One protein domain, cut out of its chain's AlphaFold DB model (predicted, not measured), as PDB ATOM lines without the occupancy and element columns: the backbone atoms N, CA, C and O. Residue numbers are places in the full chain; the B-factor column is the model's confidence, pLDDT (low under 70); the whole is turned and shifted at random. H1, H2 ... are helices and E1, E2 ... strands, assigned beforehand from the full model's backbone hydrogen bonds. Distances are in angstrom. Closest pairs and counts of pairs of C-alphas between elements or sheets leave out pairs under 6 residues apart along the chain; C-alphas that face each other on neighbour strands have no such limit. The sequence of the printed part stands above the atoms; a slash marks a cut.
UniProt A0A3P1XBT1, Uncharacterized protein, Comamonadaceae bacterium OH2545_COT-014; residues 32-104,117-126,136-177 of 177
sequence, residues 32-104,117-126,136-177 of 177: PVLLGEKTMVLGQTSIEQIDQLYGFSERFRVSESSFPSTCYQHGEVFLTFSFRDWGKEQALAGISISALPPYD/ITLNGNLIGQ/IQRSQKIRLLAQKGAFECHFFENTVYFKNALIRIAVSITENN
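Overview. This is residues 32 to 104, 117 to 126 and 136 to 177 of the 177 residues of an uncharacterized protein of Comamonadaceae bacterium OH2545_COT-014 (UniProt A0A3P1XBT1). A twisted wall of six strands is partly covered on one face by the small hairpin E1 and E2, making a lopsided sandwich, two sheets face to face; helix H1 packs on the same face near E3, E4 and E5, while E7 and E6 extend beyond both. The wall, in order E3 E4 E5 E8 E7 E6, is antiparallel and joins two meanders, E3 E4 E5 and E6 E7 E8, each strand the antiparallel neighbour of the one before. The printed part has 125 residues, mostly strand, with elements in the order E1 E2 H1 E3 E4 E5 E6 E7 E8. It is compact, with a radius of gyration of the C-alphas of 14.4 A and spans of 44 by 32 by 31 A.

Arrangement. Edge strand E3, residues 69 to 74, pairs with E4, residues 77 to 86, N 72 and O 79 being 3.0 A apart. E5, residues 89 to 98, follows with N 80 and O 96 at 2.9 A, then E8, residues 165 to 176, with N 95 and O 171 at 2.9 A. E7, residues 151 to 162, has N 158 and O 170 at 2.9 A; edge strand E6, residues 136 to 148, has N 141 and O 157 at 2.8 A. The hairpin of E1, residues 32 to 35, and E2, residues 38 to 42, has N 33 and O 40 at 2.8 A. The closest C-alphas of E2 and E5, Leu 42 and Leu 92, are 5.1 A apart. H1, residues 47 to 54, is on the six-stranded sheet, its closest C-alpha pair with E5 being Ile 47 and Gln 90, 6.1 A; every O i to N i+4 pair in H1 is within hydrogen-bond range.

Along the chain. E6 measures 36.7 A, E7 35.5 A and E8 32.2 A. E1 begins at C-alpha 32 (112.180, 107.113, 137.325); E8 ends at C-alpha 176 (99.876, 101.269, 151.563).

Size, cuts and confidence. C-alphas 75 and 149, the farthest apart, are 44.8 A apart. Cuts leave gaps of 22.5 A from C-alpha 104 to 117 and 16.5 A from 126 to 136. The link from H1 to E3 is long. Ten residues have pLDDT under 70, among them 86 to 89.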
ATOM      1  N   PRO A  32     111.976 107.001 138.759       91.12
ATOM      2  CA  PRO A  32     112.180 107.113 137.325       91.12
ATOM      3  C   PRO A  32     112.014 105.751 136.647       91.12
ATOM      4  O   PRO A  32     112.401 104.707 137.187       91.12
ATOM      5  N   VAL A  33     111.482 105.787 135.432       91.00
ATOM      6  CA  VAL A  33     111.309 104.657 134.526       91.00
ATOM      7  C   VAL A  33     111.701 105.106 133.125       91.00
ATOM      8  O   VAL A  33     111.301 106.183 132.680       91.00
ATOM      9  N   LEU A  34     112.466 104.272 132.425       90.12
ATOM     10  CA  LEU A  34     112.850 104.524 131.036       90.12
ATOM     11  C   LEU A  34     111.880 103.821 130.084       90.12
ATOM     12  O   LEU A  34     111.718 102.599 130.158       90.12
ATOM     13  N   LEU A  35     111.267 104.592 129.184       88.62
ATOM     14  CA  LEU A  35     110.422 104.124 128.089       88.62
ATOM     15  C   LEU A  35     111.044 104.539 126.749       88.62
ATOM     16  O   LEU A  35     110.891 105.678 126.300       88.62
ATOM     17  N   GLY A  36     111.768 103.616 126.115       85.75
ATOM     18  CA  GLY A  36     112.693 103.960 125.031       85.75
ATOM     19  C   GLY A  36     113.718 104.993 125.515       85.75
ATOM     20  O   GLY A  36     114.399 104.765 126.511       85.75
ATOM     21  N   GLU A  37     113.783 106.146 124.850       84.00
ATOM     22  CA  GLU A  37     114.658 107.269 125.230       84.00
ATOM     23  C   GLU A  37     114.018 108.237 126.241       84.00
ATOM     24  O   GLU A  37     114.670 109.161 126.724       84.00
ATOM     25  N   LYS A  38     112.731 108.061 126.562       87.00
ATOM     26  CA  LYS A  38     111.990 108.975 127.438       87.00
ATOM     27  C   LYS A  38     112.110 108.530 128.892       87.00
ATOM     28  O   LYS A  38     111.827 107.376 129.215       87.00
ATOM     29  N   THR A  39     112.432 109.463 129.782       90.56
ATOM     30  CA  THR A  39     112.333 109.255 131.232       90.56
ATOM     31  C   THR A  39     110.974 109.732 131.721       90.56
ATOM     32  O   THR A  39     110.610 110.888 131.524       90.56
ATOM     33  N   MET A  40     110.236 108.848 132.385       92.12
ATOM     34  CA  MET A  40     109.006 109.172 133.106       92.12
ATOM     35  C   MET A  40     109.231 108.962 134.595       92.12
ATOM     36  O   MET A  40     110.021 108.104 134.984       92.12
ATOM     37  N   VAL A  41     108.536 109.716 135.436       91.94
ATOM     38  CA  VAL A  41     108.660 109.599 136.890       91.94
ATOM     39  C   VAL A  41     107.319 109.164 137.454       91.94
ATOM     40  O   VAL A  41     106.342 109.914 137.436       91.94
ATOM     41  N   LEU A  42     107.264 107.931 137.956       90.25
ATOM     42  CA  LEU A  42     106.099 107.439 138.684       90.25
ATOM     43  C   LEU A  42     105.848 108.355 139.887       90.25
ATOM     44  O   LEU A  42     106.798 108.774 140.543       90.25
ATOM     45  N   GLY A  43     104.586 108.685 140.138       86.94
ATOM     46  CA  GLY A  43     104.158 109.604 141.189       86.94
ATOM     47  C   GLY A  43     104.301 111.091 140.853       86.94
ATOM     48  O   GLY A  43     103.880 111.914 141.654       86.94
ATOM     49  N   GLN A  44     104.856 111.450 139.690       88.38
ATOM     50  CA  GLN A  44     104.985 112.851 139.261       88.38
ATOM     51  C   GLN A  44     104.463 113.102 137.849       88.38
ATOM     52  O   GLN A  44     103.846 114.135 137.608       88.38
ATOM     53  N   THR A  45     104.716 112.192 136.905       91.50
ATOM     54  CA  THR A  45     104.293 112.390 135.517       91.50
ATOM     55  C   THR A  45     102.771 112.472 135.445       91.50
ATOM     56  O   THR A  45     102.081 111.541 135.865       91.50
ATOM     57  N   SER A  46     102.255 113.585 134.928       91.44
ATOM     58  CA  SER A  46     100.819 113.833 134.831       91.44
ATOM     59  C   SER A  46     100.218 113.182 133.592       91.44
ATOM     60  O   SER A  46     100.914 112.794 132.647       91.44
ATOM     61  N   ILE A  47      98.895 113.074 133.581       91.06
ATOM     62  CA  ILE A  47      98.167 112.550 132.432       91.06
ATOM     63  C   ILE A  47      98.261 113.475 131.209       91.06
ATOM     64  O   ILE A  47      98.417 112.998 130.088       91.06
ATOM     65  N   GLU A  48      98.285 114.792 131.421       91.75
ATOM     66  CA  GLU A  48      98.456 115.800 130.372       91.75
ATOM     67  C   GLU A  48      99.836 115.697 129.722       91.75
ATOM     68  O   GLU A  48      99.962 115.855 128.511       91.75
ATOM     69  N   GLN A  49     100.878 115.386 130.502       93.19
ATOM     70  CA  GLN A  49     102.213 115.134 129.954       93.19
ATOM     71  C   GLN A  49     102.228 113.890 129.058       93.19
ATOM     72  O   GLN A  49     102.885 113.887 128.019       93.19
ATOM     73  N   ILE A  50     101.486 112.839 129.421       92.88
ATOM     74  CA  ILE A  50     101.326 111.660 128.558       92.88
ATOM     75  C   ILE A  50     100.574 112.029 127.272       92.88
ATOM     76  O   ILE A  50     101.017 111.651 126.185       92.88
ATOM     77  N   ASP A  51      99.513 112.830 127.364       91.44
ATOM     78  CA  ASP A  51      98.749 113.284 126.196       91.44
ATOM     79  C   ASP A  51      99.565 114.179 125.262       91.44
ATOM     80  O   ASP A  51      99.451 114.069 124.045       91.44
ATOM     81  N   GLN A  52     100.434 115.034 125.800       92.12
ATOM     82  CA  GLN A  52     101.362 115.832 124.993       92.12
ATOM     83  C   GLN A  52     102.348 114.954 124.213       92.12
ATOM     84  O   GLN A  52     102.764 115.314 123.114       92.12
ATOM     85  N   LEU A  53     102.729 113.800 124.769       89.25
ATOM     86  CA  LEU A  53     103.709 112.898 124.164       89.25
ATOM     87  C   LEU A  53     103.112 111.941 123.131       89.25
ATOM     88  O   LEU A  53     103.832 111.538 122.216       89.25
ATOM     89  N   TYR A  54     101.856 111.527 123.310       89.06
ATOM     90  CA  TYR A  54     101.238 110.442 122.537       89.06
ATOM     91  C   TYR A  54      99.874 110.802 121.929       89.06
ATOM     92  O   TYR A  54      99.295 109.994 121.206       89.06
ATOM     93  N   GLY A  55      99.375 112.012 122.178       89.44
ATOM     94  CA  GLY A  55      98.013 112.419 121.857       89.44
ATOM     95  C   GLY A  55      97.011 111.958 122.916       89.44
ATOM     96  O   GLY A  55      97.289 111.089 123.743       89.44
ATOM     97  N   PHE A  56      95.815 112.539 122.887       89.25
ATOM     98  CA  PHE A  56      94.728 112.103 123.757       89.25
ATOM     99  C   PHE A  56      94.252 110.694 123.379       89.25
ATOM    100  O   PHE A  56      94.130 110.353 122.200       89.25
ATOM    101  N   SER A  57      93.932 109.892 124.391       87.62
ATOM    102  CA  SER A  57      93.308 108.578 124.250       87.62
ATOM    103  C   SER A  57      92.270 108.385 125.353       87.62
ATOM    104  O   SER A  57      92.405 108.932 126.453       87.62
ATOM    105  N   GLU A  58      91.221 107.612 125.063       86.50
ATOM    106  CA  GLU A  58      90.157 107.353 126.030       86.50
ATOM    107  C   GLU A  58      90.716 106.762 127.329       86.50
ATOM    108  O   GLU A  58      91.649 105.950 127.338       86.50
ATOM    109  N   ARG A  59      90.117 107.167 128.452       88.25
ATOM    110  CA  ARG A  59      90.436 106.592 129.758       88.25
ATOM    111  C   ARG A  59      89.533 105.403 130.021       88.25
ATOM    112  O   ARG A  59      88.331 105.460 129.771       88.25
ATOM    113  N   PHE A  60      90.107 104.341 130.560       85.88
ATOM    114  CA  PHE A  60      89.382 103.126 130.901       85.88
ATOM    115  C   PHE A  60      89.821 102.592 132.262       85.88
ATOM    116  O   PHE A  60      90.905 102.900 132.762       85.88
ATOM    117  N   ARG A  61      88.971 101.755 132.854       84.69
ATOM    118  CA  ARG A  61      89.288 100.938 134.025       84.69
ATOM    119  C   ARG A  61      88.996  99.485 133.668       84.69
ATOM    120  O   ARG A  61      87.932  99.194 133.137       84.69
ATOM    121  N   VAL A  62      89.949  98.587 133.927       71.62
ATOM    122  CA  VAL A  62      89.766  97.139 133.688       71.62
ATOM    123  C   VAL A  62      88.789  96.539 134.709       71.62
ATOM    124  O   VAL A  62      88.074  95.589 134.415       71.62
ATOM    125  N   SER A  63      88.734  97.126 135.903       74.31
ATOM    126  CA  SER A  63      87.772  96.835 136.965       74.31
ATOM    127  C   SER A  63      87.529  98.095 137.798       74.31
ATOM    128  O   SER A  63      88.342  99.019 137.766       74.31
ATOM    129  N   GLU A  64      86.479  98.109 138.617       64.69
ATOM    130  CA  GLU A  64      86.203  99.206 139.565       64.69
ATOM    131  C   GLU A  64      87.374  99.487 140.524       64.69
ATOM    132  O   GLU A  64      87.621 100.629 140.907       64.69
ATOM    133  N   SER A  65      88.137  98.446 140.866       57.03
ATOM    134  CA  SER A  65      89.332  98.513 141.715       57.03
ATOM    135  C   SER A  65      90.619  98.883 140.968       57.03
ATOM    136  O   SER A  65      91.667  99.036 141.595       57.03
ATOM    137  N   SER A  66      90.572  98.995 139.640       75.75
ATOM    138  CA  SER A  66      91.739  99.319 138.822       75.75
ATOM    139  C   SER A  66      91.961 100.824 138.740       75.75
ATOM    140  O   SER A  66      91.020 101.616 138.666       75.75
ATOM    141  N   PHE A  67      93.230 101.216 138.656       84.38
ATOM    142  CA  PHE A  67      93.597 102.589 138.333       84.38
ATOM    143  C   PHE A  67      93.055 103.000 136.954       84.38
ATOM    144  O   PHE A  67      93.159 102.206 136.007       84.38
ATOM    145  N   PRO A  68      92.508 104.226 136.807       88.88
ATOM    146  CA  PRO A  68      92.210 104.771 135.490       88.88
ATOM    147  C   PRO A  68      93.466 104.720 134.631       88.88
ATOM    148  O   PRO A  68      94.566 105.049 135.072       88.88
ATOM    149  N   SER A  69      93.303 104.245 133.410       90.62
ATOM    150  CA  SER A  69      94.410 103.987 132.507       90.62
ATOM    151  C   SER A  69      94.106 104.521 131.120       90.62
ATOM    152  O   SER A  69      92.951 104.720 130.753       90.62
ATOM    153  N   THR A  70      95.151 104.739 130.340       91.38
ATOM    154  CA  THR A  70      95.057 105.002 128.906       91.38
ATOM    155  C   THR A  70      95.957 104.047 128.149       91.38
ATOM    156  O   THR A  70      96.906 103.505 128.727       91.38
ATOM    157  N   CYS A  71      95.662 103.832 126.870       91.75
ATOM    158  CA  CYS A  71      96.459 102.960 126.029       91.75
ATOM    159  C   CYS A  71      96.743 103.556 124.657       91.75
ATOM    160  O   CYS A  71      95.968 104.358 124.135       91.75
ATOM    161  N   TYR A  72      97.852 103.103 124.078       90.94
ATOM    162  CA  TYR A  72      98.316 103.449 122.738       90.94
ATOM    163  C   TYR A  72      98.896 102.207 122.066       90.94
ATOM    164  O   TYR A  72      99.494 101.361 122.732       90.94
ATOM    165  N   GLN A  73      98.741 102.100 120.751       88.62
ATOM    166  CA  GLN A  73      99.364 101.048 119.953       88.62
ATOM    167  C   GLN A  73     100.579 101.612 119.213       88.62
ATOM    168  O   GLN A  73     100.461 102.585 118.474       88.62
ATOM    169  N   HIS A  74     101.736 100.972 119.362       85.38
ATOM    170  CA  HIS A  74     102.946 101.311 118.620       85.38
ATOM    171  C   HIS A  74     103.469 100.063 117.907       85.38
ATOM    172  O   HIS A  74     104.049  99.173 118.530       85.38
ATOM    173  N   GLY A  75     103.249  99.980 116.595       83.50
ATOM    174  CA  GLY A  75     103.488  98.746 115.846       83.50
ATOM    175  C   GLY A  75     102.636  97.597 116.397       83.50
ATOM    176  O   GLY A  75     101.408  97.696 116.456       83.50
ATOM    177  N   GLU A  76     103.291  96.517 116.816       81.19
ATOM    178  CA  GLU A  76     102.642  95.301 117.329       81.19
ATOM    179  C   GLU A  76     102.474  95.278 118.854       81.19
ATOM    180  O   GLU A  76     101.951  94.311 119.400       81.19
ATOM    181  N   VAL A  77     102.899  96.330 119.560       85.00
ATOM    182  CA  VAL A  77     102.801  96.391 121.023       85.00
ATOM    183  C   VAL A  77     101.832  97.459 121.508       85.00
ATOM    184  O   VAL A  77     101.571  98.467 120.848       85.00
ATOM    185  N   PHE A  78     101.330  97.231 122.716       88.31
ATOM    186  CA  PHE A  78     100.414  98.091 123.439       88.31
ATOM    187  C   PHE A  78     101.136  98.731 124.621       88.31
ATOM    188  O   PHE A  78     101.683  98.043 125.487       88.31
ATOM    189  N   LEU A  79     101.105 100.057 124.662       90.81
ATOM    190  CA  LEU A  79     101.548 100.868 125.787       90.81
ATOM    191  C   LEU A  79     100.340 101.157 126.665       90.81
ATOM    192  O   LEU A  79      99.294 101.548 126.154       90.81
ATOM    193  N   THR A  80     100.476 100.977 127.974       92.31
ATOM    194  CA  THR A  80      99.445 101.367 128.942       92.31
ATOM    195  C   THR A  80     100.065 102.213 130.039       92.31
ATOM    196  O   THR A  80     101.089 101.831 130.608       92.31
ATOM    197  N   PHE A  81      99.412 103.329 130.349       93.38
ATOM    198  CA  PHE A  81      99.757 104.213 131.457       93.38
ATOM    199  C   PHE A  81      98.595 104.212 132.440       93.38
ATOM    200  O   PHE A  81      97.465 104.499 132.047       93.38
ATOM    201  N   SER A  82      98.862 103.861 133.693       92.75
ATOM    202  CA  SER A  82      97.877 103.817 134.773       92.75
ATOM    203  C   SER A  82      98.128 104.966 135.734       92.75
ATOM    204  O   SER A  82      99.269 105.184 136.131       92.75
ATOM    205  N   PHE A  83      97.079 105.669 136.145       90.62
ATOM    206  CA  PHE A  83      97.157 106.870 136.972       90.62
ATOM    207  C   PHE A  83      96.417 106.660 138.284       90.62
ATOM    208  O   PHE A  83      95.357 106.038 138.311       90.62
ATOM    209  N   ARG A  84      96.949 107.181 139.389       85.88
ATOM    210  CA  ARG A  84      96.177 107.227 140.632       85.88
ATOM    211  C   ARG A  84      95.119 108.313 140.526       85.88
ATOM    212  O   ARG A  84      95.364 109.368 139.948       85.88
ATOM    213  N   ASP A  85      93.970 108.039 141.122       73.44
ATOM    214  CA  ASP A  85      92.863 108.980 141.229       73.44
ATOM    215  C   ASP A  85      92.742 109.416 142.693       73.44
ATOM    216  O   ASP A  85      92.151 108.713 143.511       73.44
ATOM    217  N   TRP A  86      93.375 110.538 143.039       55.31
ATOM    218  CA  TRP A  86      93.195 111.203 144.333       55.31
ATOM    219  C   TRP A  86      92.670 112.624 144.095       55.31
ATOM    220  O   TRP A  86      93.305 113.620 144.433       55.31
ATOM    221  N   GLY A  87      91.492 112.729 143.474       61.50
ATOM    222  CA  GLY A  87      90.791 114.001 143.293       61.50
ATOM    223  C   GLY A  87      91.146 114.715 141.987       61.50
ATOM    224  O   GLY A  87      90.858 114.206 140.912       61.50
ATOM    225  N   LYS A  88      91.686 115.940 142.066       60.16
ATOM    226  CA  LYS A  88      91.897 116.811 140.887       60.16
ATOM    227  C   LYS A  88      93.192 116.542 140.117       60.16
ATOM    228  O   LYS A  88      93.304 116.997 138.985       60.16
ATOM    229  N   GLU A  89      94.149 115.833 140.710       69.69
ATOM    230  CA  GLU A  89      95.476 115.624 140.124       69.69
ATOM    231  C   GLU A  89      95.719 114.134 139.883       69.69
ATOM    232  O   GLU A  89      95.772 113.327 140.814       69.69
ATOM    233  N   GLN A  90      95.844 113.767 138.607       85.88
ATOM    234  CA  GLN A  90      96.137 112.406 138.175       85.88
ATOM    235  C   GLN A  90      97.631 112.272 137.912       85.88
ATOM    236  O   GLN A  90      98.178 112.924 137.021       85.88
ATOM    237  N   ALA A  91      98.284 111.387 138.658       88.25
ATOM    238  CA  ALA A  91      99.710 111.129 138.513       88.25
ATOM    239  C   ALA A  91      99.988 109.651 138.239       88.25
ATOM    240  O   ALA A  91      99.271 108.748 138.684       88.25
ATOM    241  N   LEU A  92     101.035 109.420 137.450       91.69
ATOM    242  CA  LEU A  92     101.380 108.127 136.885       91.69
ATOM    243  C   LEU A  92     101.720 107.112 137.983       91.69
ATOM    244  O   LEU A  92     102.725 107.225 138.678       91.69
ATOM    245  N   ALA A  93     100.887 106.090 138.116       90.94
ATOM    246  CA  ALA A  93     101.041 104.991 139.061       90.94
ATOM    247  C   ALA A  93     101.814 103.816 138.461       90.94
ATOM    248  O   ALA A  93     102.464 103.067 139.189       90.94
ATOM    249  N   GLY A  94     101.716 103.622 137.144       93.00
ATOM    250  CA  GLY A  94     102.377 102.520 136.468       93.00
ATOM    251  C   GLY A  94     102.429 102.658 134.956       93.00
ATOM    252  O   GLY A  94     101.605 103.332 134.339       93.00
ATOM    253  N   ILE A  95     103.414 101.986 134.373       94.06
ATOM    254  CA  ILE A  95     103.657 101.894 132.935       94.06
ATOM    255  C   ILE A  95     103.738 100.414 132.583       94.06
ATOM    256  O   ILE A  95     104.390  99.639 133.286       94.06
ATOM    257  N   SER A  96     103.120 100.007 131.479       91.44
ATOM    258  CA  SER A  96     103.315  98.666 130.933       91.44
ATOM    259  C   SER A  96     103.467  98.668 129.423       91.44
ATOM    260  O   SER A  96     102.847  99.479 128.735       91.44
ATOM    261  N   ILE A  97     104.246  97.705 128.935       89.88
ATOM    262  CA  ILE A  97     104.334  97.345 127.524       89.88
ATOM    263  C   ILE A  97     103.925  95.881 127.394       89.88
ATOM    264  O   ILE A  97     104.390  95.027 128.157       89.88
ATOM    265  N   SER A  98     103.051  95.595 126.437       85.38
ATOM    266  CA  SER A  98     102.497  94.263 126.212       85.38
ATOM    267  C   SER A  98     102.400  93.961 124.721       85.38
ATOM    268  O   SER A  98     101.995  94.820 123.944       85.38
ATOM    269  N   ALA A  99     102.726  92.733 124.321       83.38
ATOM    270  CA  ALA A  99     102.422  92.219 122.981       83.38
ATOM    271  C   ALA A  99     100.925  91.878 122.813       83.38
ATOM    272  O   ALA A  99     100.454  91.629 121.709       83.38
ATOM    273  N   LEU A 100     100.176  91.855 123.918       79.56
ATOM    274  CA  LEU A 100      98.739  91.593 123.952       79.56
ATOM    275  C   LEU A 100      97.962  92.866 124.314       79.56
ATOM    276  O   LEU A 100      98.459  93.654 125.131       79.56
ATOM    277  N   PRO A 101      96.748  93.061 123.771       79.75
ATOM    278  CA  PRO A 101      95.908  94.197 124.122       79.75
ATOM    279  C   PRO A 101      95.558  94.198 125.623       79.75
ATOM    280  O   PRO A 101      95.465  93.133 126.237       79.75
ATOM    281  N   PRO A 102      95.367  95.379 126.241       74.69
ATOM    282  CA  PRO A 102      95.132  95.482 127.681       74.69
ATOM    283  C   PRO A 102      93.728  95.036 128.131       74.69
ATOM    284  O   PRO A 102      93.562  94.765 129.319       74.69
ATOM    285  N   TYR A 103      92.733  94.984 127.232       71.25
ATOM    286  CA  TYR A 103      91.365  94.511 127.504       71.25
ATOM    287  C   TYR A 103      90.571  94.228 126.211       71.25
ATOM    288  O   TYR A 103      90.902  94.737 125.136       71.25
ATOM    289  N   ASP A 104      89.506  93.433 126.337       59.38
ATOM    290  CA  ASP A 104      88.807  92.729 125.251       59.38
ATOM    291  C   ASP A 104      87.828  93.591 124.423       59.38
ATOM    292  O   ASP A 104      86.677  93.198 124.230       59.38
ATOM    293  N   ILE A 117     110.093  99.651 121.261       79.00
ATOM    294  CA  ILE A 117     109.865 100.274 122.573       79.00
ATOM    295  C   ILE A 117     110.317  99.321 123.679       79.00
ATOM    296  O   ILE A 117     109.886  98.170 123.751       79.00
ATOM    297  N   THR A 118     111.163  99.830 124.574       83.38
ATOM    298  CA  THR A 118     111.668  99.102 125.743       83.38
ATOM    299  C   THR A 118     111.184  99.722 127.049       83.38
ATOM    300  O   THR A 118     111.110 100.947 127.137       83.38
ATOM    301  N   LEU A 119     110.968  98.912 128.090       86.88
ATOM    302  CA  LEU A 119     110.733  99.380 129.464       86.88
ATOM    303  C   LEU A 119     111.910  98.983 130.358       86.88
ATOM    304  O   LEU A 119     112.186  97.791 130.517       86.88
ATOM    305  N   ASN A 120     112.615  99.965 130.925       85.00
ATOM    306  CA  ASN A 120     113.856  99.751 131.686       85.00
ATOM    307  C   ASN A 120     114.857  98.842 130.940       85.00
ATOM    308  O   ASN A 120     115.442  97.931 131.519       85.00
ATOM    309  N   GLY A 121     115.003  99.059 129.628       77.50
ATOM    310  CA  GLY A 121     115.898  98.287 128.757       77.50
ATOM    311  C   GLY A 121     115.351  96.942 128.260       77.50
ATOM    312  O   GLY A 121     115.980  96.323 127.409       77.50
ATOM    313  N   ASN A 122     114.175  96.495 128.717       78.19
ATOM    314  CA  ASN A 122     113.563  95.253 128.237       78.19
ATOM    315  C   ASN A 122     112.705  95.513 126.998       78.19
ATOM    316  O   ASN A 122     111.706  96.233 127.078       78.19
ATOM    317  N   LEU A 123     113.083  94.915 125.869       75.75
ATOM    318  CA  LEU A 123     112.315  94.953 124.630       75.75
ATOM    319  C   LEU A 123     111.104  94.015 124.694       75.75
ATOM    320  O   LEU A 123     111.239  92.851 125.058       75.75
ATOM    321  N   ILE A 124     109.941  94.515 124.280       70.38
ATOM    322  CA  ILE A 124     108.719  93.734 124.067       70.38
ATOM    323  C   ILE A 124     108.328  93.891 122.600       70.38
ATOM    324  O   ILE A 124     108.364  95.006 122.086       70.38
ATOM    325  N   GLY A 125     107.941  92.803 121.933       57.47
ATOM    326  CA  GLY A 125     107.436  92.871 120.555       57.47
ATOM    327  C   GLY A 125     108.174  92.008 119.534       57.47
ATOM    328  O   GLY A 125     108.469  92.478 118.444       57.47
ATOM    329  N   GLN A 126     108.452  90.747 119.868       52.31
ATOM    330  CA  GLN A 126     108.671  89.692 118.868       52.31
ATOM    331  C   GLN A 126     107.910  88.439 119.312       52.31
ATOM    332  O   GLN A 126     108.497  87.450 119.745       52.31
ATOM    333  N   ILE A 136     102.058  79.633 131.027       76.12
ATOM    334  CA  ILE A 136     102.274  81.051 131.336       76.12
ATOM    335  C   ILE A 136     103.127  81.109 132.599       76.12
ATOM    336  O   ILE A 136     102.749  80.544 133.624       76.12
ATOM    337  N   GLN A 137     104.251  81.816 132.544       81.88
ATOM    338  CA  GLN A 137     105.076  82.081 133.719       81.88
ATOM    339  C   GLN A 137     104.942  83.551 134.096       81.88
ATOM    340  O   GLN A 137     105.044  84.436 133.249       81.88
ATOM    341  N   ARG A 138     104.691  83.818 135.376       87.06
ATOM    342  CA  ARG A 138     104.604  85.174 135.920       87.06
ATOM    343  C   ARG A 138     105.698  85.340 136.957       87.06
ATOM    344  O   ARG A 138     105.841  84.489 137.830       87.06
ATOM    345  N   SER A 139     106.447  86.428 136.866       87.31
ATOM    346  CA  SER A 139     107.399  86.821 137.895       87.31
ATOM    347  C   SER A 139     107.071  88.230 138.355       87.31
ATOM    348  O   SER A 139     106.880  89.137 137.546       87.31
ATOM    349  N   GLN A 140     106.993  88.394 139.669       90.50
ATOM    350  CA  GLN A 140     106.739  89.665 140.317       90.50
ATOM    351  C   GLN A 140     107.891  89.958 141.270       90.50
ATOM    352  O   GLN A 140     108.240  89.128 142.107       90.50
ATOM    353  N   LYS A 141     108.467  91.151 141.151       90.06
ATOM    354  CA  LYS A 141     109.420  91.699 142.110       90.06
ATOM    355  C   LYS A 141     108.757  92.856 142.832       90.06
ATOM    356  O   LYS A 141     108.129  93.704 142.199       90.06
ATOM    357  N   ILE A 142     108.916  92.885 144.147       91.12
ATOM    358  CA  ILE A 142     108.403  93.938 145.019       91.12
ATOM    359  C   ILE A 142     109.589  94.474 145.810       91.12
ATOM    360  O   ILE A 142     110.380  93.695 146.340       91.12
ATOM    361  N   ARG A 143     109.735  95.796 145.874       89.56
ATOM    362  CA  ARG A 143     110.799  96.455 146.634       89.56
ATOM    363  C   ARG A 143     110.224  97.612 147.433       89.56
ATOM    364  O   ARG A 143     109.662  98.522 146.834       89.56
ATOM    365  N   LEU A 144     110.410  97.601 148.752       89.06
ATOM    366  CA  LEU A 144     110.150  98.768 149.597       89.06
ATOM    367  C   LEU A 144     111.132  99.880 149.202       89.06
ATOM    368  O   LEU A 144     112.346  99.681 149.237       89.06
ATOM    369  N   LEU A 145     110.608 101.019 148.759       85.69
ATOM    370  CA  LEU A 145     111.400 102.191 148.381       85.69
ATOM    371  C   LEU A 145     111.545 103.159 149.551       85.69
ATOM    372  O   LEU A 145     112.616 103.728 149.747       85.69
ATOM    373  N   ALA A 146     110.468 103.362 150.311       82.88
ATOM    374  CA  ALA A 146     110.461 104.272 151.441       82.88
ATOM    375  C   ALA A 146     109.347 103.913 152.434       82.88
ATOM    376  O   ALA A 146     108.321 103.344 152.060       82.88
ATOM    377  N   GLN A 147     109.549 104.285 153.697       84.81
ATOM    378  CA  GLN A 147     108.592 104.073 154.778       84.81
ATOM    379  C   GLN A 147     108.568 105.292 155.701       84.81
ATOM    380  O   GLN A 147     109.615 105.851 156.033       84.81
ATOM    381  N   LYS A 148     107.370 105.711 156.119       79.62
ATOM    382  CA  LYS A 148     107.172 106.791 157.092       79.62
ATOM    383  C   LYS A 148     106.030 106.435 158.043       79.62
ATOM    384  O   LYS A 148     104.857 106.630 157.729       79.62
ATOM    385  N   GLY A 149     106.376 105.934 159.227       83.69
ATOM    386  CA  GLY A 149     105.390 105.368 160.153       83.69
ATOM    387  C   GLY A 149     104.743 104.117 159.551       83.69
ATOM    388  O   GLY A 149     105.450 103.267 159.020       83.69
ATOM    389  N   ALA A 150     103.411 104.034 159.595       80.88
ATOM    390  CA  ALA A 150     102.642 102.950 158.971       80.88
ATOM    391  C   ALA A 150     102.592 103.038 157.433       80.88
ATOM    392  O   ALA A 150     102.216 102.087 156.762       80.88
ATOM    393  N   PHE A 151     102.982 104.178 156.858       80.38
ATOM    394  CA  PHE A 151     102.941 104.357 155.417       80.38
ATOM    395  C   PHE A 151     104.140 103.692 154.739       80.38
ATOM    396  O   PHE A 151     105.287 104.055 155.014       80.38
ATOM    397  N   GLU A 152     103.868 102.793 153.800       87.12
ATOM    398  CA  GLU A 152     104.871 102.080 153.018       87.12
ATOM    399  C   GLU A 152     104.685 102.315 151.529       87.12
ATOM    400  O   GLU A 152     103.584 102.244 150.979       87.12
ATOM    401  N   CYS A 153     105.804 102.524 150.857       87.06
ATOM    402  CA  CYS A 153     105.849 102.735 149.433       87.06
ATOM    403  C   CYS A 153     106.703 101.664 148.765       87.06
ATOM    404  O   CYS A 153     107.868 101.446 149.102       87.06
ATOM    405  N   HIS A 154     106.118 101.038 147.758       89.56
ATOM    406  CA  HIS A 154     106.663  99.875 147.097       89.56
ATOM    407  C   HIS A 154     106.755 100.096 145.597       89.56
ATOM    408  O   HIS A 154     105.810 100.554 144.958       89.56
ATOM    409  N   PHE A 155     107.877  99.687 145.026       90.38
ATOM    410  CA  PHE A 155     108.032  99.470 143.602       90.38
ATOM    411  C   PHE A 155     107.642  98.039 143.252       90.38
ATOM    412  O   PHE A 155     108.066  97.096 143.923       90.38
ATOM    413  N   PHE A 156     106.887  97.880 142.173       91.12
ATOM    414  CA  PHE A 156     106.500  96.595 141.613       91.12
ATOM    415  C   PHE A 156     107.036  96.496 140.200       91.12
ATOM    416  O   PHE A 156     106.826  97.399 139.396       91.12
ATOM    417  N   GLU A 157     107.649  95.367 139.883       91.25
ATOM    418  CA  GLU A 157     107.947  94.957 138.516       91.25
ATOM    419  C   GLU A 157     107.250  93.623 138.274       91.25
ATOM    420  O   GLU A 157     107.493  92.648 138.983       91.25
ATOM    421  N   ASN A 158     106.346  93.585 137.302       89.94
ATOM    422  CA  ASN A 158     105.625  92.384 136.909       89.94
ATOM    423  C   ASN A 158     106.022  92.012 135.483       89.94
ATOM    424  O   ASN A 158     105.919  92.831 134.569       89.94
ATOM    425  N   THR A 159     106.454  90.772 135.298       89.12
ATOM    426  CA  THR A 159     106.823  90.204 134.005       89.12
ATOM    427  C   THR A 159     105.986  88.966 133.737       89.12
ATOM    428  O   THR A 159     105.762  88.133 134.619       89.12
ATOM    429  N   VAL A 160     105.512  88.844 132.502       87.12
ATOM    430  CA  VAL A 160     104.761  87.680 132.043       87.12
ATOM    431  C   VAL A 160     105.460  87.106 130.830       87.12
ATOM    432  O   VAL A 160     105.680  87.806 129.841       87.12
ATOM    433  N   TYR A 161     105.765  85.818 130.912       81.38
ATOM    434  CA  TYR A 161     106.317  85.032 129.830       81.38
ATOM    435  C   TYR A 161     105.276  84.047 129.311       81.38
ATOM    436  O   TYR A 161     104.518  83.443 130.077       81.38
ATOM    437  N   PHE A 162     105.283  83.847 128.002       78.38
ATOM    438  CA  PHE A 162     104.556  82.786 127.328       78.38
ATOM    439  C   PHE A 162     105.541  82.021 126.454       78.38
ATOM    440  O   PHE A 162     106.246  82.631 125.658       78.38
ATOM    441  N   LYS A 163     105.636  80.695 126.628       75.38
ATOM    442  CA  LYS A 163     106.631  79.861 125.918       75.38
ATOM    443  C   LYS A 163     108.067  80.411 126.036       75.38
ATOM    444  O   LYS A 163     108.802  80.446 125.059       75.38
ATOM    445  N   ASN A 164     108.452  80.867 127.233       74.00
ATOM    446  CA  ASN A 164     109.741  81.517 127.527       74.00
ATOM    447  C   ASN A 164     110.000  82.853 126.797       74.00
ATOM    448  O   ASN A 164     111.072  83.428 126.962       74.00
ATOM    449  N   ALA A 165     109.034  83.392 126.049       75.69
ATOM    450  CA  ALA A 165     109.105  84.731 125.474       75.69
ATOM    451  C   ALA A 165     108.438  85.748 126.410       75.69
ATOM    452  O   ALA A 165     107.325  85.516 126.882       75.69
ATOM    453  N   LEU A 166     109.102  86.875 126.682       78.12
ATOM    454  CA  LEU A 166     108.538  87.964 127.481       78.12
ATOM    455  C   LEU A 166     107.422  88.655 126.682       78.12
ATOM    456  O   LEU A 166     107.688  89.322 125.684       78.12
ATOM    457  N   ILE A 167     106.171  88.500 127.118       83.81
ATOM    458  CA  ILE A 167     104.995  89.069 126.433       83.81
ATOM    459  C   ILE A 167     104.462  90.332 127.105       83.81
ATOM    460  O   ILE A 167     103.727  91.094 126.480       83.81
ATOM    461  N   ARG A 168     104.819  90.566 128.371       86.94
ATOM    462  CA  ARG A 168     104.447  91.775 129.106       86.94
ATOM    463  C   ARG A 168     105.481  92.099 130.166       86.94
ATOM    464  O   ARG A 168     105.886  91.222 130.928       86.94
ATOM    465  N   ILE A 169     105.798  93.380 130.277       90.25
ATOM    466  CA  ILE A 169     106.486  93.956 131.428       90.25
ATOM    467  C   ILE A 169     105.709  95.178 131.911       90.25
ATOM    468  O   ILE A 169     105.208  95.974 131.116       90.25
ATOM    469  N   ALA A 170     105.576  95.306 133.224       91.94
ATOM    470  CA  ALA A 170     104.954  96.449 133.865       91.94
ATOM    471  C   ALA A 170     105.771  96.874 135.077       91.94
ATOM    472  O   ALA A 170     106.251  96.021 135.824       91.94
ATOM    473  N   VAL A 171     105.878  98.182 135.284       93.75
ATOM    474  CA  VAL A 171     106.452  98.765 136.493       93.75
ATOM    475  C   VAL A 171     105.470  99.746 137.105       93.75
ATOM    476  O   VAL A 171     104.852 100.534 136.388       93.75
ATOM    477  N   SER A 172     105.328  99.695 138.423       92.31
ATOM    478  CA  SER A 172     104.359 100.507 139.153       92.31
ATOM    479  C   SER A 172     104.877 100.887 140.532       92.31
ATOM    480  O   SER A 172     105.737 100.207 141.092       92.31
ATOM    481  N   ILE A 173     104.296 101.932 141.112       88.19
ATOM    482  CA  ILE A 173     104.407 102.230 142.541       88.19
ATOM    483  C   ILE A 173     103.084 101.913 143.236       88.19
ATOM    484  O   ILE A 173     102.017 102.236 142.706       88.19
ATOM    485  N   THR A 174     103.141 101.303 144.422       85.25
ATOM    486  CA  THR A 174     101.995 101.201 145.336       85.25
ATOM    487  C   THR A 174     102.323 101.734 146.706       85.25
ATOM    488  O   THR A 174     103.428 101.568 147.206       85.25
ATOM    489  N   GLU A 175     101.329 102.384 147.282       78.88
ATOM    490  CA  GLU A 175     101.386 103.063 148.556       78.88
ATOM    491  C   GLU A 175     100.309 102.465 149.447       78.88
ATOM    492  O   GLU A 175      99.132 102.468 149.078       78.88
ATOM    493  N   ASN A 176     100.733 101.918 150.581       73.50
ATOM    494  CA  ASN A 176      99.876 101.269 151.563       73.50
ATOM    495  C   ASN A 176      99.993 102.011 152.906       73.50
ATOM    496  O   ASN A 176     101.029 102.612 153.194       73.50
ATOM    497  N   ASN A 177      98.923 101.978 153.705       60.06
ATOM    498  CA  ASN A 177      98.903 102.407 155.110       60.06
ATOM    499  C   ASN A 177      98.832 101.196 156.034       60.06
ATOM    500  O   ASN A 177      98.270 100.173 155.579       60.06
TER     501      ASN A 177